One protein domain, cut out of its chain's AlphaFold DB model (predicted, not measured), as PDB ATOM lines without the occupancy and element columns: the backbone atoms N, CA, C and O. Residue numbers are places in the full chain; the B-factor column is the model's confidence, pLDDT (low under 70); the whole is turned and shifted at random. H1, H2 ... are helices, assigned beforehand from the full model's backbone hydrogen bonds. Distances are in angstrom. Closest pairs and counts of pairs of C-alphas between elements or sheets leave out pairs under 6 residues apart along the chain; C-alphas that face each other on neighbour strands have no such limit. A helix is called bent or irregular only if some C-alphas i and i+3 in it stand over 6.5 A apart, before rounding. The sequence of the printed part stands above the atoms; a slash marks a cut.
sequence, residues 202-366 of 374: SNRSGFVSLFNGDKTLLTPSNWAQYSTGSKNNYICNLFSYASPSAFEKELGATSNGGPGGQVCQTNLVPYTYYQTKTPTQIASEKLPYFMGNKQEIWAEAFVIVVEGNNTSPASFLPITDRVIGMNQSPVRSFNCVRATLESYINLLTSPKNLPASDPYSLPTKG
ATOM      1  N   SER A 202     145.163  92.172  44.992       94.44
ATOM      2  CA  SER A 202     144.267  91.023  45.204       94.44
ATOM      3  C   SER A 202     144.840  89.929  46.125       94.44
ATOM      4  O   SER A 202     144.100  89.126  46.704       94.44
ATOM      5  N   ASN A 203     146.166  89.882  46.284       92.00
ATOM      6  CA  ASN A 203     146.883  88.946  47.146       92.00
ATOM      7  C   ASN A 203     147.129  89.474  48.560       92.00
ATOM      8  O   ASN A 203     147.394  88.673  49.463       92.00
ATOM      9  N   ARG A 204     146.987  90.782  48.784       92.88
ATOM     10  CA  ARG A 204     147.233  91.388  50.092       92.88
ATOM     11  C   ARG A 204     146.182  90.960  51.112       92.88
ATOM     12  O   ARG A 204     144.996  90.793  50.818       92.88
ATOM     13  N   SER A 205     146.620  90.813  52.361       93.31
ATOM     14  CA  SER A 205     145.794  90.285  53.453       93.31
ATOM     15  C   SER A 205     144.536  91.113  53.730       93.31
ATOM     16  O   SER A 205     143.504  90.549  54.095       93.31
ATOM     17  N   GLY A 206     144.584  92.432  53.524       93.25
ATOM     18  CA  GLY A 206     143.415  93.293  53.655       93.25
ATOM     19  C   GLY A 206     142.356  92.991  52.600       93.25
ATOM     20  O   GLY A 206     141.184  92.872  52.951       93.25
ATOM     21  N   PHE A 207     142.751  92.780  51.339       95.12
ATOM     22  CA  PHE A 207     141.804  92.460  50.269       95.12
ATOM     23  C   PHE A 207     141.213  91.068  50.477       95.12
ATOM     24  O   PHE A 207     140.000  90.894  50.407       95.12
ATOM     25  N   VAL A 208     142.052  90.092  50.841       95.00
ATOM     26  CA  VAL A 208     141.615  88.737  51.216       95.00
ATOM     27  C   VAL A 208     140.570  88.790  52.336       95.00
ATOM     28  O   VAL A 208     139.569  88.073  52.289       95.00
ATOM     29  N   SER A 209     140.779  89.648  53.340       95.25
ATOM     30  CA  SER A 209     139.829  89.839  54.438       95.25
ATOM     31  C   SER A 209     138.499  90.419  53.954       95.25
ATOM     32  O   SER A 209     137.452  89.933  54.376       95.25
ATOM     33  N   LEU A 210     138.522  91.430  53.079       95.06
ATOM     34  CA  LEU A 210     137.303  92.013  52.507       95.06
ATOM     35  C   LEU A 210     136.552  91.003  51.637       95.06
ATOM     36  O   LEU A 210     135.348  90.834  51.803       95.06
ATOM     37  N   PHE A 211     137.267  90.270  50.783       95.31
ATOM     38  CA  PHE A 211     136.710  89.210  49.949       95.31
ATOM     39  C   PHE A 211     136.003  88.134  50.781       95.31
ATOM     40  O   PHE A 211     134.853  87.782  50.514       95.31
ATOM     41  N   ASN A 212     136.666  87.626  51.822       93.94
ATOM     42  CA  ASN A 212     136.064  86.634  52.708       93.94
ATOM     43  C   ASN A 212     134.874  87.213  53.490       93.94
ATOM     44  O   ASN A 212     133.865  86.525  53.639       93.94
ATOM     45  N   GLY A 213     134.960  88.471  53.932       92.88
ATOM     46  CA  GLY A 213     133.848  89.191  54.553       92.88
ATOM     47  C   GLY A 213     132.625  89.255  53.640       92.88
ATOM     48  O   GLY A 213     131.563  88.758  54.009       92.88
ATOM     49  N   ASP A 214     132.789  89.752  52.415       93.38
ATOM     50  CA  ASP A 214     131.715  89.865  51.422       93.38
ATOM     51  C   ASP A 214     131.069  88.507  51.102       93.38
ATOM     52  O   ASP A 214     129.842  88.406  51.031       93.38
ATOM     53  N   LYS A 215     131.864  87.433  50.998       92.38
ATOM     54  CA  LYS A 215     131.339  86.067  50.817       92.38
ATOM     55  C   LYS A 215     130.378  85.655  51.930       92.38
ATOM     56  O   LYS A 215     129.344  85.037  51.655       92.38
ATOM     57  N   THR A 216     130.712  85.969  53.182       89.75
ATOM     58  CA  THR A 216     129.831  85.660  54.319       89.75
ATOM     59  C   THR A 216     128.576  86.525  54.332       89.75
ATOM     60  O   THR A 216     127.513  86.036  54.704       89.75
ATOM     61  N   LEU A 217     128.669  87.763  53.840       90.62
ATOM     62  CA  LEU A 217     127.558  88.713  53.807       90.62
ATOM     63  C   LEU A 217     126.546  88.440  52.688       90.62
ATOM     64  O   LEU A 217     125.444  88.988  52.727       90.62
ATOM     65  N   LEU A 218     126.858  87.551  51.734       92.00
ATOM     66  CA  LEU A 218     125.866  87.058  50.770       92.00
ATOM     67  C   LEU A 218     124.635  86.482  51.481       92.00
ATOM     68  O   LEU A 218     123.514  86.657  50.998       92.00
ATOM     69  N   THR A 219     124.829  85.828  52.630       94.06
ATOM     70  CA  THR A 219     123.745  85.365  53.500       94.06
ATOM     71  C   THR A 219     123.525  86.376  54.629       94.06
ATOM     72  O   THR A 219     124.407  86.535  55.471       94.06
ATOM     73  N   PRO A 220     122.355  87.040  54.707       92.31
ATOM     74  CA  PRO A 220     122.050  87.964  55.799       92.31
ATOM     75  C   PRO A 220     122.170  87.301  57.180       92.31
ATOM     76  O   PRO A 220     121.752  86.158  57.364       92.31
ATOM     77  N   SER A 221     122.670  88.024  58.185       92.56
ATOM     78  CA  SER A 221     122.859  87.483  59.545       92.56
ATOM     79  C   SER A 221     121.554  87.021  60.207       92.56
ATOM     80  O   SER A 221     121.552  86.081  60.998       92.56
ATOM     81  N   ASN A 222     120.425  87.629  59.845       93.56
ATOM     82  CA  ASN A 222     119.084  87.256  60.290       93.56
ATOM     83  C   ASN A 222     118.339  86.345  59.295       93.56
ATOM     84  O   ASN A 222     117.117  86.222  59.376       93.56
ATOM     85  N   TRP A 223     119.046  85.668  58.378       94.50
ATOM     86  CA  TRP A 223     118.451  84.795  57.355       94.50
ATOM     87  C   TRP A 223     117.455  83.775  57.920       94.50
ATOM     88  O   TRP A 223     116.406  83.527  57.326       94.50
ATOM     89  N   ALA A 224     117.739  83.206  59.095       95.19
ATOM     90  CA  ALA A 224     116.852  82.246  59.752       95.19
ATOM     91  C   ALA A 224     115.457  82.827  60.059       95.19
ATOM     92  O   ALA A 224     114.472  82.095  59.990       95.19
ATOM     93  N   GLN A 225     115.372  84.133  60.326       96.31
ATOM     94  CA  GLN A 225     114.144  84.851  60.683       96.31
ATOM     95  C   GLN A 225     113.328  85.288  59.457       96.31
ATOM     96  O   GLN A 225     112.180  85.708  59.601       96.31
ATOM     97  N   TYR A 226     113.893  85.211  58.247       94.56
ATOM     98  CA  TYR A 226     113.176  85.598  57.033       94.56
ATOM     99  C   TYR A 226     112.017  84.634  56.765       94.56
ATOM    100  O   TYR A 226     112.190  83.409  56.777       94.56
ATOM    101  N   SER A 227     110.852  85.193  56.432       95.19
ATOM    102  CA  SER A 227     109.737  84.418  55.886       95.19
ATOM    103  C   SER A 227     110.137  83.752  54.566       95.19
ATOM    104  O   SER A 227     111.014  84.242  53.851       95.19
ATOM    105  N   THR A 228     109.459  82.665  54.192       92.81
ATOM    106  CA  THR A 228     109.703  81.966  52.918       92.81
ATOM    107  C   THR A 228     109.639  82.913  51.718       92.81
ATOM    108  O   THR A 228     110.519  82.882  50.862       92.81
ATOM    109  N   GLY A 229     108.654  83.819  51.683       92.44
ATOM    110  CA  GLY A 229     108.543  84.824  50.622       92.44
ATOM    111  C   GLY A 229     109.749  85.769  50.564       92.44
ATOM    112  O   GLY A 229     110.271  86.035  49.483       92.44
ATOM    113  N   SER A 230     110.251  86.216  51.720       92.69
ATOM    114  CA  SER A 230     111.431  87.093  51.791       92.69
ATOM    115  C   SER A 230     112.708  86.373  51.352       92.69
ATOM    116  O   SER A 230     113.520  86.952  50.631       92.69
ATOM    117  N   LYS A 231     112.869  85.095  51.729       93.31
ATOM    118  CA  LYS A 231     113.988  84.252  51.278       93.31
ATOM    119  C   LYS A 231     113.977  84.074  49.763       93.31
ATOM    120  O   LYS A 231     115.002  84.291  49.120       93.31
ATOM    121  N   ASN A 232     112.815  83.754  49.192       92.88
ATOM    122  CA  ASN A 232     112.660  83.576  47.750       92.88
ATOM    123  C   ASN A 232     112.983  84.861  46.982       92.88
ATOM    124  O   ASN A 232     113.791  84.825  46.057       92.88
ATOM    125  N   ASN A 233     112.430  86.000  47.411       91.06
ATOM    126  CA  ASN A 233     112.705  87.293  46.783       91.06
ATOM    127  C   ASN A 233     114.200  87.640  46.817       91.06
ATOM    128  O   ASN A 233     114.740  88.121  45.824       91.06
ATOM    129  N   TYR A 234     114.876  87.373  47.937       91.62
ATOM    130  CA  TYR A 234     116.309  87.628  48.071       91.62
ATOM    131  C   TYR A 234     117.140  86.748  47.123       91.62
ATOM    132  O   TYR A 234     117.958  87.264  46.364       91.62
ATOM    133  N   ILE A 235     116.895  85.431  47.111       93.25
ATOM    134  CA  ILE A 235     117.596  84.489  46.222       93.25
ATOM    135  C   ILE A 235     117.350  84.852  44.753       93.25
ATOM    136  O   ILE A 235     118.300  84.946  43.979       93.25
ATOM    137  N   CYS A 236     116.107  85.120  44.355       92.12
ATOM    138  CA  CYS A 236     115.808  85.436  42.959       92.12
ATOM    139  C   CYS A 236     116.314  86.812  42.523       92.12
ATOM    140  O   CYS A 236     116.626  86.991  41.347       92.12
ATOM    141  N   ASN A 237     116.482  87.767  43.444       90.06
ATOM    142  CA  ASN A 237     117.181  89.014  43.136       90.06
ATOM    143  C   ASN A 237     118.657  88.747  42.782       90.06
ATOM    144  O   ASN A 237     119.124  89.256  41.759       90.06
ATOM    145  N   LEU A 238     119.336  87.889  43.553       90.31
ATOM    146  CA  LEU A 238     120.747  87.537  43.354       90.31
ATOM    147  C   LEU A 238     121.005  86.684  42.106       90.31
ATOM    148  O   LEU A 238     121.929  86.978  41.354       90.31
ATOM    149  N   PHE A 239     120.211  85.634  41.882       90.75
ATOM    150  CA  PHE A 239     120.503  84.617  40.859       90.75
ATOM    151  C   PHE A 239     119.638  84.730  39.597       90.75
ATOM    152  O   PHE A 239     119.997  84.173  38.560       90.75
ATOM    153  N   SER A 240     118.530  85.477  39.642       87.88
ATOM    154  CA  SER A 240     117.545  85.537  38.554       87.88
ATOM    155  C   SER A 240     116.996  84.155  38.154       87.88
ATOM    156  O   SER A 240     117.189  83.144  38.831       87.88
ATOM    157  N   TYR A 241     116.304  84.117  37.021       88.31
ATOM    158  CA  TYR A 241     115.872  82.910  36.314       88.31
ATOM    159  C   TYR A 241     116.873  82.478  35.220       88.31
ATOM    160  O   TYR A 241     116.520  81.777  34.271       88.31
ATOM    161  N   ALA A 242     118.133  82.916  35.320       85.94
ATOM    162  CA  ALA A 242     119.178  82.553  34.371       85.94
ATOM    163  C   ALA A 242     119.696  81.131  34.639       85.94
ATOM    164  O   ALA A 242     119.895  80.725  35.786       85.94
ATOM    165  N   SER A 243     119.929  80.379  33.567       90.69
ATOM    166  CA  SER A 243     120.699  79.135  33.618       90.69
ATOM    167  C   SER A 243     122.193  79.461  33.561       90.69
ATOM    168  O   SER A 243     122.553  80.421  32.875       90.69
ATOM    169  N   PRO A 244     123.072  78.651  34.184       92.69
ATOM    170  CA  PRO A 244     124.507  78.802  33.998       92.69
ATOM    171  C   PRO A 244     124.869  78.720  32.513       92.69
ATOM    172  O   PRO A 244     124.438  77.791  31.811       92.69
ATOM    173  N   SER A 245     125.673  79.669  32.039       93.19
ATOM    174  CA  SER A 245     126.221  79.629  30.682       93.19
ATOM    175  C   SER A 245     127.156  78.424  30.500       93.19
ATOM    176  O   SER A 245     127.583  77.791  31.468       93.19
ATOM    177  N   ALA A 246     127.503  78.089  29.251       91.56
ATOM    178  CA  ALA A 246     128.511  77.056  28.987       91.56
ATOM    179  C   ALA A 246     129.848  77.393  29.666       91.56
ATOM    180  O   ALA A 246     130.492  76.508  30.221       91.56
ATOM    181  N   PHE A 247     130.206  78.680  29.704       93.44
ATOM    182  CA  PHE A 247     131.414  79.126  30.378       93.44
ATOM    183  C   PHE A 247     131.328  78.948  31.901       93.44
ATOM    184  O   PHE A 247     132.260  78.445  32.510       93.44
ATOM    185  N   GLU A 248     130.197  79.263  32.532       94.62
ATOM    186  CA  GLU A 248     130.039  79.046  33.980       94.62
ATOM    187  C   GLU A 248     130.101  77.561  34.347       94.62
ATOM    188  O   GLU A 248     130.727  77.204  35.343       94.62
ATOM    189  N   LYS A 249     129.515  76.681  33.526       93.44
ATOM    190  CA  LYS A 249     129.634  75.221  33.696       93.44
ATOM    191  C   LYS A 249     131.085  74.767  33.585       93.44
ATOM    192  O   LYS A 249     131.549  73.986  34.411       93.44
ATOM    193  N   GLU A 250     131.817  75.314  32.622       92.75
ATOM    194  CA  GLU A 250     133.250  75.075  32.463       92.75
ATOM    195  C   GLU A 250     134.080  75.600  33.650       92.75
ATOM    196  O   GLU A 250     135.137  75.059  33.979       92.75
ATOM    197  N   LEU A 251     133.589  76.628  34.339       94.38
ATOM    198  CA  LEU A 251     134.141  77.138  35.594       94.38
ATOM    199  C   LEU A 251     133.606  76.395  36.833       94.38
ATOM    200  O   LEU A 251     133.879  76.805  37.960       94.38
ATOM    201  N   GLY A 252     132.882  75.288  36.637       94.31
ATOM    202  CA  GLY A 252     132.434  74.366  37.681       94.31
ATOM    203  C   GLY A 252     131.000  74.574  38.171       94.31
ATOM    204  O   GLY A 252     130.589  73.905  39.119       94.31
ATOM    205  N   ALA A 253     130.220  75.478  37.569       94.75
ATOM    206  CA  ALA A 253     128.836  75.705  37.975       94.75
ATOM    207  C   ALA A 253     127.986  74.436  37.810       94.75
ATOM    208  O   ALA A 253     127.903  73.849  36.728       94.75
ATOM    209  N   THR A 254     127.296  74.035  38.878       91.88
ATOM    210  CA  THR A 254     126.467  72.822  38.856       91.88
ATOM    211  C   THR A 254     125.164  73.031  38.077       91.88
ATOM    212  O   THR A 254     124.563  74.110  38.104       91.88
ATOM    213  N   SER A 255     124.673  71.976  37.420       89.69
ATOM    214  CA  SER A 255     123.372  71.954  36.730       89.69
ATOM    215  C   SER A 255     122.211  71.466  37.609       89.69
ATOM    216  O   SER A 255     121.089  71.352  37.120       89.69
ATOM    217  N   ASN A 256     122.457  71.196  38.895       90.62
ATOM    218  CA  ASN A 256     121.432  70.740  39.833       90.62
ATOM    219  C   ASN A 256     120.342  71.803  40.053       90.62
ATOM    220  O   ASN A 256     120.577  73.003  39.888       90.62
ATOM    221  N   GLY A 257     119.154  71.349  40.463       86.56
ATOM    222  CA  GLY A 257     117.998  72.205  40.733       86.56
ATOM    223  C   GLY A 257     117.009  72.264  39.570       86.56
ATOM    224  O   GLY A 257     116.501  71.228  39.150       86.56
ATOM    225  N   GLY A 258     116.670  73.476  39.117       88.06
ATOM    226  CA  GLY A 258     115.684  73.696  38.058       88.06
ATOM    227  C   GLY A 258     116.146  73.275  36.660       88.06
ATOM    228  O   GLY A 258     117.308  72.903  36.473       88.06
ATOM    229  N   PRO A 259     115.263  73.361  35.645       89.56
ATOM    230  CA  PRO A 259     115.613  73.108  34.251       89.56
ATOM    231  C   PRO A 259     116.875  73.874  33.844       89.56
ATOM    232  O   PRO A 259     116.990  75.076  34.061       89.56
ATOM    233  N   GLY A 260     117.863  73.162  33.297       87.12
ATOM    234  CA  GLY A 260     119.134  73.760  32.879       87.12
ATOM    235  C   GLY A 260     120.007  74.318  34.013       87.12
ATOM    236  O   GLY A 260     120.988  74.996  33.713       87.12
ATOM    237  N   GLY A 261     119.692  74.036  35.282       90.94
ATOM    238  CA  GLY A 261     120.405  74.543  36.455       90.94
ATOM    239  C   GLY A 261     119.903  75.894  36.969       90.94
ATOM    240  O   GLY A 261     120.627  76.545  37.724       90.94
ATOM    241  N   GLN A 262     118.706  76.332  36.568       92.44
ATOM    242  CA  GLN A 262     118.088  77.561  37.073       92.44
ATOM    243  C   GLN A 262     117.861  77.506  38.590       92.44
ATOM    244  O   GLN A 262     117.448  76.481  39.142       92.44
ATOM    245  N   VAL A 263     118.099  78.639  39.256       93.19
ATOM    246  CA  VAL A 263     117.792  78.812  40.686       93.19
ATOM    247  C   VAL A 263     116.331  79.222  40.879       93.19
ATOM    248  O   VAL A 263     115.653  78.688  41.757       93.19
ATOM    249  N   CYS A 264     115.829  80.120  40.028       92.88
ATOM    250  CA  CYS A 264     114.451  80.602  40.059       92.88
ATOM    251  C   CYS A 264     113.726  80.340  38.737       92.88
ATOM    252  O   CYS A 264     114.343  80.334  37.677       92.88
ATOM    253  N   GLN A 265     112.407  80.149  38.804       88.25
ATOM    254  CA  GLN A 265     111.542  80.065  37.614       88.25
ATOM    255  C   GLN A 265     110.913  81.424  37.276       88.25
ATOM    256  O   GLN A 265     110.700  81.751  36.114       88.25
ATOM    257  N   THR A 266     110.616  82.214  38.309       83.50
ATOM    258  CA  THR A 266     110.060  83.571  38.239       83.50
ATOM    259  C   THR A 266     110.701  84.402  39.363       83.50
ATOM    260  O   THR A 266     111.923  84.435  39.483       83.50
ATOM    261  N   ASN A 267     109.906  85.016  40.242       79.06
ATOM    262  CA  ASN A 267     110.329  85.554  41.537       79.06
ATOM    263  C   ASN A 267     110.318  84.499  42.662       79.06
ATOM    264  O   ASN A 267     110.529  84.831  43.828       79.06
ATOM    265  N   LEU A 268     110.038  83.237  42.332       87.44
ATOM    266  CA  LEU A 268     110.009  82.124  43.276       87.44
ATOM    267  C   LEU A 268     111.206  81.191  43.074       87.44
ATOM    268  O   LEU A 268     111.696  81.026  41.954       87.44
ATOM    269  N   VAL A 269     111.600  80.524  44.163       89.56
ATOM    270  CA  VAL A 269     112.545  79.396  44.188       89.56
ATOM    271  C   VAL A 269     111.722  78.099  44.279       89.56
ATOM    272  O   VAL A 269     111.539  77.553  45.370       89.56
ATOM    273  N   PRO A 270     111.124  77.604  43.177       86.69
ATOM    274  CA  PRO A 270     110.216  76.457  43.239       86.69
ATOM    275  C   PRO A 270     110.958  75.129  43.426       86.69
ATOM    276  O   PRO A 270     110.344  74.124  43.774       86.69
ATOM    277  N   TYR A 271     112.273  75.110  43.198       90.25
ATOM    278  CA  TYR A 271     113.067  73.888  43.190       90.25
ATOM    279  C   TYR A 271     113.529  73.535  44.603       90.25
ATOM    280  O   TYR A 271     114.331  74.251  45.205       90.25
ATOM    281  N   THR A 272     113.058  72.395  45.108       89.81
ATOM    282  CA  THR A 272     113.344  71.885  46.461       89.81
ATOM    283  C   THR A 272     114.838  71.829  46.780       89.81
ATOM    284  O   THR A 272     115.230  72.127  47.905       89.81
ATOM    285  N   TYR A 273     115.679  71.542  45.780       92.81
ATOM    286  CA  TYR A 273     117.140  71.547  45.905       92.81
ATOM    287  C   TYR A 273     117.710  72.873  46.440       92.81
ATOM    288  O   TYR A 273     118.659  72.860  47.222       92.81
ATOM    289  N   TYR A 274     117.131  74.013  46.040       93.00
ATOM    290  CA  TYR A 274     117.590  75.347  46.443       93.00
ATOM    291  C   TYR A 274     116.835  75.932  47.636       93.00
ATOM    292  O   TYR A 274     117.369  76.807  48.312       93.00
ATOM    293  N   GLN A 275     115.637  75.435  47.952       89.94
ATOM    294  CA  GLN A 275     114.815  75.962  49.051       89.94
ATOM    295  C   GLN A 275     115.469  75.832  50.434       89.94
ATOM    296  O   GLN A 275     115.188  76.628  51.328       89.94
ATOM    297  N   THR A 276     116.340  74.841  50.620       89.81
ATOM    298  CA  THR A 276     117.031  74.588  51.893       89.81
ATOM    299  C   THR A 276     118.418  75.226  51.967       89.81
ATOM    300  O   THR A 276     119.068  75.145  53.009       89.81
ATOM    301  N   LYS A 277     118.881  75.870  50.888       94.62
ATOM    302  CA  LYS A 277     120.224  76.451  50.800       94.62
ATOM    303  C   LYS A 277     120.204  77.945  51.105       94.62
ATOM    304  O   LYS A 277     119.284  78.682  50.761       94.62
ATOM    305  N   THR A 278     121.265  78.398  51.754       95.69
ATOM    306  CA  THR A 278     121.564  79.819  51.931       95.69
ATOM    307  C   THR A 278     122.102  80.424  50.630       95.69
ATOM    308  O   THR A 278     122.691  79.700  49.822       95.69
ATOM    309  N   PRO A 279     121.982  81.746  50.423       94.81
ATOM    310  CA  PRO A 279     122.576  82.421  49.270       94.81
ATOM    311  C   PRO A 279     124.068  82.120  49.078       94.81
ATOM    312  O   PRO A 279     124.498  81.878  47.954       94.81
ATOM    313  N   THR A 280     124.847  82.058  50.164       95.31
ATOM    314  CA  THR A 280     126.278  81.714  50.102       95.31
ATOM    315  C   THR A 280     126.496  80.298  49.565       95.31
ATOM    316  O   THR A 280     127.364  80.104  48.720       95.31
ATOM    317  N   GLN A 281     125.695  79.313  49.991       95.69
ATOM    318  CA  GLN A 281     125.795  77.937  49.478       95.69
ATOM    319  C   GLN A 281     125.450  77.858  47.987       95.69
ATOM    320  O   GLN A 281     126.157  77.193  47.234       95.69
ATOM    321  N   ILE A 282     124.400  78.562  47.550       96.06
ATOM    322  CA  ILE A 282     124.031  78.619  46.128       96.06
ATOM    323  C   ILE A 282     125.156  79.278  45.322       96.06
ATOM    324  O   ILE A 282     125.544  78.761  44.278       96.06
ATOM    325  N   ALA A 283     125.733  80.373  45.825       95.31
ATOM    326  CA  ALA A 283     126.855  81.043  45.179       95.31
ATOM    327  C   ALA A 283     128.065  80.106  45.038       95.31
ATOM    328  O   ALA A 283     128.602  79.957  43.945       95.31
ATOM    329  N   SER A 284     128.445  79.385  46.094       95.00
ATOM    330  CA  SER A 284     129.527  78.396  46.026       95.00
ATOM    331  C   SER A 284     129.302  77.299  44.978       95.00
ATOM    332  O   SER A 284     130.273  76.791  44.433       95.00
ATOM    333  N   GLU A 285     128.053  76.949  44.664       95.19
ATOM    334  CA  GLU A 285     127.724  75.956  43.630       95.19
ATOM    335  C   GLU A 285     127.616  76.534  42.216       95.19
ATOM    336  O   GLU A 285     127.757  75.791  41.244       95.19
ATOM    337  N   LYS A 286     127.305  77.827  42.083       95.06
ATOM    338  CA  LYS A 286     127.076  78.483  40.785       95.06
ATOM    339  C   LYS A 286     128.266  79.279  40.268       95.06
ATOM    340  O   LYS A 286     128.368  79.465  39.065       95.06
ATOM    341  N   LEU A 287     129.162  79.707  41.148       95.25
ATOM    342  CA  LEU A 287     130.386  80.427  40.803       95.25
ATOM    343  C   LEU A 287     131.593  79.889  41.598       95.25
ATOM    344  O   LEU A 287     132.299  80.675  42.232       95.25
ATOM    345  N   PRO A 288     131.851  78.563  41.610       95.44
ATOM    346  CA  PRO A 288     132.905  77.980  42.444       95.44
ATOM    347  C   PRO A 288     134.295  78.538  42.124       95.44
ATOM    348  O   PRO A 288     135.073  78.773  43.048       95.44
ATOM    349  N   TYR A 289     134.583  78.820  40.849       95.00
ATOM    350  CA  TYR A 289     135.833  79.451  40.420       95.00
ATOM    351  C   TYR A 289     136.085  80.790  41.124       95.00
ATOM    352  O   TYR A 289     137.093  80.964  41.806       95.00
ATOM    353  N   PHE A 290     135.117  81.701  41.048       95.75
ATOM    354  CA  PHE A 290     135.206  83.030  41.648       95.75
ATOM    355  C   PHE A 290     135.136  82.970  43.177       95.75
ATOM    356  O   PHE A 290     135.921  83.597  43.876       95.75
ATOM    357  N   MET A 291     134.269  82.128  43.742       94.69
ATOM    358  CA  MET A 291     134.180  81.968  45.199       94.69
ATOM    359  C   MET A 291     135.449  81.358  45.810       94.69
ATOM    360  O   MET A 291     135.694  81.551  47.005       94.69
ATOM    361  N   GLY A 292     136.245  80.626  45.029       93.31
ATOM    362  CA  GLY A 292     137.511  80.031  45.450       93.31
ATOM    363  C   GLY A 292     138.745  80.887  45.162       93.31
ATOM    364  O   GLY A 292     139.781  80.656  45.783       93.31
ATOM    365  N   ASN A 293     138.653  81.872  44.265       94.44
ATOM    366  CA  ASN A 293     139.819  82.587  43.757       94.44
ATOM    367  C   ASN A 293     139.658  84.114  43.833       94.44
ATOM    368  O   ASN A 293     138.922  84.742  43.079       94.44
ATOM    369  N   LYS A 294     140.419  84.719  44.747       94.00
ATOM    370  CA  LYS A 294     140.438  86.166  44.995       94.00
ATOM    371  C   LYS A 294     140.961  87.002  43.819       94.00
ATOM    372  O   LYS A 294     140.479  88.113  43.638       94.00
ATOM    373  N   GLN A 295     141.898  86.476  43.022       94.31
ATOM    374  CA  GLN A 295     142.395  87.160  41.819       94.31
ATOM    375  C   GLN A 295     141.291  87.244  40.764       94.31
ATOM    376  O   GLN A 295     141.063  88.283  40.161       94.31
ATOM    377  N   GLU A 296     140.525  86.169  40.612       95.94
ATOM    378  CA  GLU A 296     139.415  86.107  39.657       95.94
ATOM    379  C   GLU A 296     138.251  86.998  40.080       95.94
ATOM    380  O   GLU A 296     137.612  87.636  39.251       95.94
ATOM    381  N   ILE A 297     138.004  87.104  41.387       96.00
ATOM    382  CA  ILE A 297     137.038  88.064  41.929       96.00
ATOM    383  C   ILE A 297     137.495  89.505  41.733       96.00
ATOM    384  O   ILE A 297     136.660  90.356  41.442       96.00
ATOM    385  N   TRP A 298     138.790  89.792  41.872       96.81
ATOM    386  CA  TRP A 298     139.332  91.107  41.543       96.81
ATOM    387  C   TRP A 298     139.077  91.448  40.070       96.81
ATOM    388  O   TRP A 298     138.518  92.506  39.773       96.81
ATOM    389  N   ALA A 299     139.431  90.538  39.161       97.69
ATOM    390  CA  ALA A 299     139.248  90.718  37.726       97.69
ATOM    391  C   ALA A 299     137.772  90.875  37.333       97.69
ATOM    392  O   ALA A 299     137.428  91.774  36.567       97.69
ATOM    393  N   GLU A 300     136.870  90.083  37.909       96.12
ATOM    394  CA  GLU A 300     135.443  90.199  37.605       96.12
ATOM    395  C   GLU A 300     134.807  91.451  38.230       96.12
ATOM    396  O   GLU A 300     134.002  92.139  37.602       96.12
ATOM    397  N   ALA A 301     135.216  91.835  39.441       95.12
ATOM    398  CA  ALA A 301     134.794  93.103  40.031       95.12
ATOM    399  C   ALA A 301     135.269  94.303  39.196       95.12
ATOM    400  O   ALA A 301     134.530  95.280  39.066       95.12
ATOM    401  N   PHE A 302     136.459  94.223  38.591       97.38
ATOM    402  CA  PHE A 302     136.942  95.223  37.641       97.38
ATOM    403  C   PHE A 302     136.010  95.340  36.427       97.38
ATOM    404  O   PHE A 302     135.610  96.458  36.094       97.38
ATOM    405  N   VAL A 303     135.588  94.218  35.819       95.69
ATOM    406  CA  VAL A 303     134.587  94.221  34.730       95.69
ATOM    407  C   VAL A 303     133.333  94.963  35.171       95.69
ATOM    408  O   VAL A 303     132.867  95.846  34.459       95.69
ATOM    409  N   ILE A 304     132.807  94.654  36.356       92.69
ATOM    410  CA  ILE A 304     131.556  95.237  36.860       92.69
ATOM    411  C   ILE A 304     131.671  96.740  37.098       92.69
ATOM    412  O   ILE A 304     130.743  97.482  36.780       92.69
ATOM    413  N   VAL A 305     132.790  97.205  37.652       92.88
ATOM    414  CA  VAL A 305     133.004  98.636  37.904       92.88
ATOM    415  C   VAL A 305     133.193  99.407  36.592       92.88
ATOM    416  O   VAL A 305     132.671 100.512  36.469       92.88
ATOM    417  N   VAL A 306     133.888  98.831  35.606       93.44
ATOM    418  CA  VAL A 306     134.126  99.477  34.302       93.44
ATOM    419  C   VAL A 306     132.885  99.444  33.400       93.44
ATOM    420  O   VAL A 306     132.577 100.442  32.753       93.44
ATOM    421  N   GLU A 307     132.153  98.329  33.358       89.31
ATOM    422  CA  GLU A 307     130.932  98.176  32.549       89.31
ATOM    423  C   GLU A 307     129.714  98.888  33.147       89.31
ATOM    424  O   GLU A 307     128.791  99.267  32.419       89.31
ATOM    425  N   GLY A 308     129.668  99.035  34.471       81.62
ATOM    426  CA  GLY A 308     128.504  99.557  35.175       81.62
ATOM    427  C   GLY A 308     127.264  98.678  34.976       81.62
ATOM    428  O   GLY A 308     127.251  97.500  35.331       81.62
ATOM    429  N   ASN A 309     126.198  99.259  34.416       74.69
ATOM    430  CA  ASN A 309     124.883  98.616  34.272       74.69
ATOM    431  C   ASN A 309     124.692  97.873  32.933       74.69
ATOM    432  O   ASN A 309     123.570  97.524  32.569       74.69
ATOM    433  N   ASN A 310     125.751  97.645  32.155       78.12
ATOM    434  CA  ASN A 310     125.617  96.890  30.909       78.12
ATOM    435  C   ASN A 310     125.396  95.405  31.212       78.12
ATOM    436  O   ASN A 310     126.207  94.761  31.871       78.12
ATOM    437  N   THR A 311     124.291  94.840  30.728       77.38
ATOM    438  CA  THR A 311     123.972  93.419  30.918       77.38
ATOM    439  C   THR A 311     124.914  92.512  30.147       77.38
ATOM    440  O   THR A 311     125.160  92.717  28.958       77.38
ATOM    441  N   SER A 312     125.367  91.450  30.801       81.62
ATOM    442  CA  SER A 312     126.111  90.366  30.166       81.62
ATOM    443  C   SER A 312     125.221  89.605  29.188       81.62
ATOM    444  O   SER A 312     124.049  89.355  29.493       81.62
ATOM    445  N   PRO A 313     125.753  89.200  28.021       85.38
ATOM    446  CA  PRO A 313     125.078  88.220  27.186       85.38
ATOM    447  C   PRO A 313     124.743  86.971  28.009       85.38
ATOM    448  O   PRO A 313     125.540  86.544  28.840       85.38
ATOM    449  N   ALA A 314     123.610  86.322  27.735       86.56
ATOM    450  CA  ALA A 314     123.231  85.081  28.424       86.56
ATOM    451  C   ALA A 314     124.275  83.951  28.268       86.56
ATOM    452  O   ALA A 314     124.292  82.987  29.028       86.56
ATOM    453  N   SER A 315     125.155  84.065  27.275       88.38
ATOM    454  CA  SER A 315     126.269  83.161  27.002       88.38
ATOM    455  C   SER A 315     127.562  83.493  27.761       88.38
ATOM    456  O   SER A 315     128.504  82.709  27.664       88.38
ATOM    457  N   PHE A 316     127.632  84.601  28.511       90.50
ATOM    458  CA  PHE A 316     128.844  85.064  29.193       90.50
ATOM    459  C   PHE A 316     128.564  85.425  30.657       90.50
ATOM    460  O   PHE A 316     128.056  86.506  30.941       90.50
ATOM    461  N   LEU A 317     128.889  84.502  31.569       93.94
ATOM    462  CA  LEU A 317     128.863  84.704  33.028       93.94
ATOM    463  C   LEU A 317     127.585  85.366  33.624       93.94
ATOM    464  O   LEU A 317     127.681  86.135  34.579       93.94
ATOM    465  N   PRO A 318     126.359  85.091  33.124       91.69
ATOM    466  CA  PRO A 318     125.161  85.827  33.542       91.69
ATOM    467  C   PRO A 318     124.819  85.691  35.033       91.69
ATOM    468  O   PRO A 318     124.227  86.610  35.602       91.69
ATOM    469  N   ILE A 319     125.138  84.558  35.667       93.25
ATOM    470  CA  ILE A 319     124.883  84.353  37.096       93.25
ATOM    471  C   ILE A 319     125.990  85.011  37.915       93.25
ATOM    472  O   ILE A 319     125.697  85.687  38.900       93.25
ATOM    473  N   THR A 320     127.241  84.826  37.509       94.25
ATOM    474  CA  THR A 320     128.420  85.373  38.190       94.25
ATOM    475  C   THR A 320     128.358  86.896  38.259       94.25
ATOM    476  O   THR A 320     128.361  87.449  39.360       94.25
ATOM    477  N   ASP A 321     128.213  87.566  37.112       92.31
ATOM    478  CA  ASP A 321     128.188  89.029  37.028       92.31
ATOM    479  C   ASP A 321     127.052  89.577  37.886       92.31
ATOM    480  O   ASP A 321     127.230  90.531  38.649       92.31
ATOM    481  N   ARG A 322     125.887  88.917  37.821       89.94
ATOM    482  CA  ARG A 322     124.752  89.276  38.658       89.94
ATOM    483  C   ARG A 322     125.115  89.139  40.120       89.94
ATOM    484  O   ARG A 322     124.986  90.131  40.818       89.94
ATOM    485  N   VAL A 323     125.583  87.982  40.590       92.12
ATOM    486  CA  VAL A 323     125.922  87.740  42.003       92.12
ATOM    487  C   VAL A 323     126.950  88.734  42.528       92.12
ATOM    488  O   VAL A 323     126.812  89.139  43.675       92.12
ATOM    489  N   ILE A 324     127.930  89.162  41.729       91.25
ATOM    490  CA  ILE A 324     128.944  90.148  42.149       91.25
ATOM    491  C   ILE A 324     128.397  91.591  42.098       91.25
ATOM    492  O   ILE A 324     128.990  92.508  42.658       91.25
ATOM    493  N   GLY A 325     127.203  91.802  41.540       87.44
ATOM    494  CA  GLY A 325     126.422  93.028  41.715       87.44
ATOM    495  C   GLY A 325     125.980  93.703  40.421       87.44
ATOM    496  O   GLY A 325     125.290  94.721  40.478       87.44
ATOM    497  N   MET A 326     126.329  93.157  39.256       84.12
ATOM    498  CA  MET A 326     125.900  93.704  37.972       84.12
ATOM    499  C   MET A 326     124.377  93.609  37.834       84.12
ATOM    500  O   MET A 326     123.788  92.538  37.988       84.12
ATOM    501  N   ASN A 327     123.722  94.731  37.524       77.00
ATOM    502  CA  ASN A 327     122.266  94.807  37.339       77.00
ATOM    503  C   ASN A 327     121.432  94.310  38.537       77.00
ATOM    504  O   ASN A 327     120.283  93.892  38.369       77.00
ATOM    505  N   GLN A 328     121.993  94.356  39.747       75.94
ATOM    506  CA  GLN A 328     121.234  94.164  40.980       75.94
ATOM    507  C   GLN A 328     120.662  95.495  41.477       75.94
ATOM    508  O   GLN A 328     121.282  96.545  41.338       75.94
ATOM    509  N   SER A 329     119.488  95.454  42.112       69.06
ATOM    510  CA  SER A 329     118.932  96.609  42.819       69.06
ATOM    511  C   SER A 329     118.345  96.203  44.179       69.06
ATOM    512  O   SER A 329     117.479  95.319  44.217       69.06
ATOM    513  N   PRO A 330     118.784  96.837  45.288       67.38
ATOM    514  CA  PRO A 330     120.027  97.614  45.382       67.38
ATOM    515  C   PRO A 330     121.243  96.682  45.255       67.38
ATOM    516  O   PRO A 330     121.148  95.496  45.570       67.38
ATOM    517  N   VAL A 331     122.387  97.205  44.810       70.00
ATOM    518  CA  VAL A 331     123.603  96.396  44.683       70.00
ATOM    519  C   VAL A 331     124.181  96.127  46.073       70.00
ATOM    520  O   VAL A 331     124.629  97.058  46.738       70.00
ATOM    521  N   ARG A 332     124.123  94.875  46.543       72.50
ATOM    522  CA  ARG A 332     124.517  94.510  47.922       72.50
ATOM    523  C   ARG A 332     125.716  93.570  47.996       72.50
ATOM    524  O   ARG A 332     126.457  93.609  48.971       72.50
ATOM    525  N   SER A 333     125.892  92.714  46.999       86.25
ATOM    526  CA  SER A 333     126.929  91.686  47.016       86.25
ATOM    527  C   SER A 333     128.301  92.232  46.648       86.25
ATOM    528  O   SER A 333     128.404  93.126  45.809       86.25
ATOM    529  N   PHE A 334     129.349  91.672  47.262       92.19
ATOM    530  CA  PHE A 334     130.748  92.039  47.001       92.19
ATOM    531  C   PHE A 334     131.015  93.552  47.049       92.19
ATOM    532  O   PHE A 334     131.849  94.083  46.315       92.19
ATOM    533  N   ASN A 335     130.273  94.262  47.904       92.00
ATOM    534  CA  ASN A 335     130.311  95.716  47.984       92.00
ATOM    535  C   ASN A 335     131.701  96.228  48.381       92.00
ATOM    536  O   ASN A 335     132.158  97.222  47.824       92.00
ATOM    537  N   CYS A 336     132.400  95.547  49.291       93.62
ATOM    538  CA  CYS A 336     133.699  96.005  49.781       93.62
ATOM    539  C   CYS A 336     134.847  95.684  48.828       93.62
ATOM    540  O   CYS A 336     135.750  96.507  48.648       93.62
ATOM    541  N   VAL A 337     134.785  94.537  48.153       94.62
ATOM    542  CA  VAL A 337     135.654  94.242  47.008       94.62
ATOM    543  C   VAL A 337     135.470  95.303  45.922       94.62
ATOM    544  O   VAL A 337     136.447  95.904  45.479       94.62
ATOM    545  N   ARG A 338     134.224  95.609  45.540       92.94
ATOM    546  CA  ARG A 338     133.928  96.615  44.508       92.94
ATOM    547  C   ARG A 338     134.351  98.021  44.915       92.94
ATOM    548  O   ARG A 338     134.981  98.697  44.115       92.94
ATOM    549  N   ALA A 339     134.100  98.433  46.157       92.94
ATOM    550  CA  ALA A 339     134.584  99.704  46.695       92.94
ATOM    551  C   ALA A 339     136.115  99.823  46.604       92.94
ATOM    552  O   ALA A 339     136.643 100.884  46.274       92.94
ATOM    553  N   THR A 340     136.828  98.719  46.844       95.12
ATOM    554  CA  THR A 340     138.286  98.680  46.690       95.12
ATOM    555  C   THR A 340     138.698  98.913  45.240       95.12
ATOM    556  O   THR A 340     139.535  99.779  44.978       95.12
ATOM    557  N   LEU A 341     138.069  98.211  44.294       95.38
ATOM    558  CA  LEU A 341     138.313  98.396  42.860       95.38
ATOM    559  C   LEU A 341     137.955  99.811  42.390       95.38
ATOM    560  O   LEU A 341     138.726 100.412  41.650       95.38
ATOM    561  N   GLU A 342     136.836 100.374  42.850       94.19
ATOM    562  CA  GLU A 342     136.429 101.751  42.546       94.19
ATOM    563  C   GLU A 342     137.505 102.760  42.967       94.19
ATOM    564  O   GLU A 342     137.831 103.651  42.185       94.19
ATOM    565  N   SER A 343     138.101 102.610  44.153       95.12
ATOM    566  CA  SER A 343     139.197 103.476  44.604       95.12
ATOM    567  C   SER A 343     140.431 103.358  43.712       95.12
ATOM    568  O   SER A 343     140.966 104.369  43.261       95.12
ATOM    569  N   TYR A 344     140.866 102.136  43.393       95.94
ATOM    570  CA  TYR A 344     142.019 101.947  42.511       95.94
ATOM    571  C   TYR A 344     141.757 102.477  41.097       95.94
ATOM    572  O   TYR A 344     142.604 103.172  40.546       95.94
ATOM    573  N   ILE A 345     140.582 102.224  40.520       96.38
ATOM    574  CA  ILE A 345     140.216 102.698  39.178       96.38
ATOM    575  C   ILE A 345     140.154 104.229  39.123       96.38
ATOM    576  O   ILE A 345     140.633 104.826  38.158       96.38
ATOM    577  N   ASN A 346     139.580 104.875  40.142       95.12
ATOM    578  CA  ASN A 346     139.381 106.324  40.131       95.12
ATOM    579  C   ASN A 346     140.602 107.107  40.620       95.12
ATOM    580  O   ASN A 346     140.814 108.213  40.139       95.12
ATOM    581  N   LEU A 347     141.411 106.561  41.531       94.06
ATOM    582  CA  LEU A 347     142.462 107.312  42.234       94.06
ATOM    583  C   LEU A 347     143.849 106.657  42.188       94.06
ATOM    584  O   LEU A 347     144.798 107.232  42.719       94.06
ATOM    585  N   LEU A 348     143.983 105.448  41.628       93.12
ATOM    586  CA  LEU A 348     145.214 104.637  41.673       93.12
ATOM    587  C   LEU A 348     145.758 104.439  43.100       93.12
ATOM    588  O   LEU A 348     146.947 104.200  43.301       93.12
ATOM    589  N   THR A 349     144.879 104.556  44.096       90.12
ATOM    590  CA  THR A 349     145.237 104.601  45.510       90.12
ATOM    591  C   THR A 349     144.404 103.591  46.282       90.12
ATOM    592  O   THR A 349     143.207 103.421  46.038       90.12
ATOM    593  N   SER A 350     145.047 102.940  47.249       89.94
ATOM    594  CA  SER A 350     144.385 102.050  48.196       89.94
ATOM    595  C   SER A 350     143.343 102.816  49.030       89.94
ATOM    596  O   SER A 350     143.695 103.827  49.647       89.94
ATOM    597  N   PRO A 351     142.087 102.336  49.137       89.00
ATOM    598  CA  PRO A 351     141.021 103.057  49.841       89.00
ATOM    599  C   PRO A 351     141.257 103.169  51.353       89.00
ATOM    600  O   PRO A 351     140.626 103.986  52.019       89.00
ATOM    601  N   LYS A 352     142.165 102.360  51.917       86.88
ATOM    602  CA  LYS A 352     142.578 102.444  53.327       86.88
ATOM    603  C   LYS A 352     143.388 103.706  53.633       86.88
ATOM    604  O   LYS A 352     143.416 104.134  54.781       86.88
ATOM    605  N   ASN A 353     144.026 104.293  52.623       87.31
ATOM    606  CA  ASN A 353     144.822 105.511  52.776       87.31
ATOM    607  C   ASN A 353     143.990 106.785  52.563       87.31
ATOM    608  O   ASN A 353     144.527 107.886  52.669       87.31
ATOM    609  N   LEU A 354     142.700 106.648  52.248       90.06
ATOM    610  CA  LEU A 354     141.807 107.776  52.030       90.06
ATOM    611  C   LEU A 354     141.171 108.235  53.351       90.06
ATOM    612  O   LEU A 354     140.865 107.403  54.211       90.06
ATOM    613  N   PRO A 355     140.917 109.546  53.523       90.12
ATOM    614  CA  PRO A 355     140.117 110.045  54.634       90.12
ATOM    615  C   PRO A 355     138.732 109.390  54.658       90.12
ATOM    616  O   PRO A 355     138.138 109.151  53.611       90.12
ATOM    617  N   ALA A 356     138.162 109.180  55.846       89.94
ATOM    618  CA  ALA A 356     136.832 108.572  55.989       89.94
ATOM    619  C   ALA A 356     135.688 109.393  55.355       89.94
ATOM    620  O   ALA A 356     134.589 108.881  55.198       89.94
ATOM    621  N   SER A 357     135.933 110.664  55.016       91.44
ATOM    622  CA  SER A 357     134.999 111.530  54.291       91.44
ATOM    623  C   SER A 357     135.086 111.390  52.769       91.44
ATOM    624  O   SER A 357     134.262 111.964  52.062       91.44
ATOM    625  N   ASP A 358     136.101 110.697  52.246       93.62
ATOM    626  CA  ASP A 358     136.285 110.531  50.808       93.62
ATOM    627  C   ASP A 358     135.207 109.584  50.240       93.62
ATOM    628  O   ASP A 358     134.931 108.539  50.854       93.62
ATOM    629  N   PRO A 359     134.581 109.914  49.092       92.56
ATOM    630  CA  PRO A 359     133.541 109.084  48.484       92.56
ATOM    631  C   PRO A 359     134.021 107.690  48.053       92.56
ATOM    632  O   PRO A 359     133.188 106.796  47.901       92.56
ATOM    633  N   TYR A 360     135.329 107.487  47.878       92.38
ATOM    634  CA  TYR A 360     135.945 106.208  47.514       92.38
ATOM    635  C   TYR A 360     136.558 105.466  48.712       92.38
ATOM    636  O   TYR A 360     137.104 104.375  48.551       92.38
ATOM    637  N   SER A 361     136.455 106.017  49.926       92.75
ATOM    638  CA  SER A 361     136.904 105.329  51.139       92.75
ATOM    639  C   SER A 361     135.963 104.182  51.534       92.75
ATOM    640  O   SER A 361     134.754 104.211  51.283       92.75
ATOM    641  N   LEU A 362     136.510 103.165  52.208       93.50
ATOM    642  CA  LEU A 362     135.719 102.033  52.708       93.50
ATOM    643  C   LEU A 362     134.599 102.460  53.681       93.50
ATOM    644  O   LEU A 362     133.480 101.972  53.506       93.50
ATOM    645  N   PRO A 363     134.816 103.383  54.646       93.31
ATOM    646  CA  PRO A 363     133.760 103.809  55.567       93.31
ATOM    647  C   PRO A 363     132.539 104.414  54.869       93.31
ATOM    648  O   PRO A 363     131.413 104.037  55.195       93.31
ATOM    649  N   THR A 364     132.735 105.278  53.866       90.62
ATOM    650  CA  THR A 364     131.628 105.879  53.097       90.62
ATOM    651  C   THR A 364     130.796 104.826  52.362       90.62
ATOM    652  O   THR A 364     129.595 105.000  52.157       90.62
ATOM    653  N   LYS A 365     131.414 103.697  52.000       89.38
ATOM    654  CA  LYS A 365     130.758 102.553  51.354       89.38
ATOM    655  C   LYS A 365     130.170 101.548  52.350       89.38
ATOM    656  O   LYS A 365     129.648 100.519  51.926       89.38
ATOM    657  N   GLY A 366     130.240 101.824  53.655       89.94
ATOM    658  CA  GLY A 366     129.771 100.925  54.712       89.94
ATOM    659  C   GLY A 366     130.666  99.701  54.923       89.94
ATOM    660  O   GLY A 366     130.202  98.684  55.432       89.94
TER     661      GLY A 366
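What this domain is: This is residues 202 to 366 of the 374 residues of an uncharacterized protein of bacterium ADurb.Bin425 (UniProt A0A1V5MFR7). This is an irregular cluster of crossed helices, with the short helix H8 near its middle, where H7 crosses it and the last residues of H2 meet it. H1, H7 and H9 pack together towards one end, where the tail of residues 348 to 366 follows H9; H3, H4 and the long loop of residues 251 to 271 lie towards the other. The printed part has 165 residues with nine named helices, H1 to H9 in chain order, and no named strand; the class is all helix, though under half of the residues, 81, are in named helices. The whole is compact, with a radius of gyration of the C-alphas of 15.9 A and spans of 47 by 36 by 27 A.

How they stand to each other: Start with H1, residues 205 to 217; it touches H9, residues 335 to 347, at a steep tilt of 42 degrees, opposite ways, with C-alphas 211 and 337 closest at 5.9 A. Next comes H2, residues 228 to 239, which touches H8, residues 318 to 324, with residues 238 to 239 alone, about perpendicular at 73 degrees; the closest C-alphas, of Leu 238 and Val 323, are 5.4 A apart. H3, residues 246 to 250, and H4, residues 272 to 275, touch no helix, but H4 and H2 are near each other, with 6 pairs of C-alphas within 10 A. H5, residues 279 to 286, and H8 only just touch, with 3 pairs of C-alphas within 8 A, the closest being 286 and 319 at 7.3 A. H6, residues 288 to 292, and H7, residues 294 to 307, touch only at the corner, with C-alphas 290 and 297 closest at 5.4 A. At Ala 301 of H7 you find its closest C-alpha to both H8, Ile 324 at 6.9 A, and H9, Arg 338 at 5.8 A; H7 is about perpendicular to H8, at 79 degrees. Every O i to N i+4 pair is within hydrogen-bond range in H1, H2, H3, H5, H6, H7 and H9; H8 has 2 of 3, and H4 is too short for such a pair.

Where its parts are: Find C-alpha 205 at (145.794, 90.285, 53.453); from there H1 runs 18.3 A. H2 is 16.4 A long, and H7, the longest helix with 14 residues, 19.7 A. H9 runs 17.8 A to C-alpha 347 at (142.462, 107.312, 42.234).

The domain as a whole: The two C-alphas farthest apart are those of Pro 259 and Pro 355, at 48.8 A. The printed part has no cut, and the link from H3 to H4, 21 residues, is long. Look at residues 329 to 330 for pLDDT under 70; the mean of the printed part is 91.2.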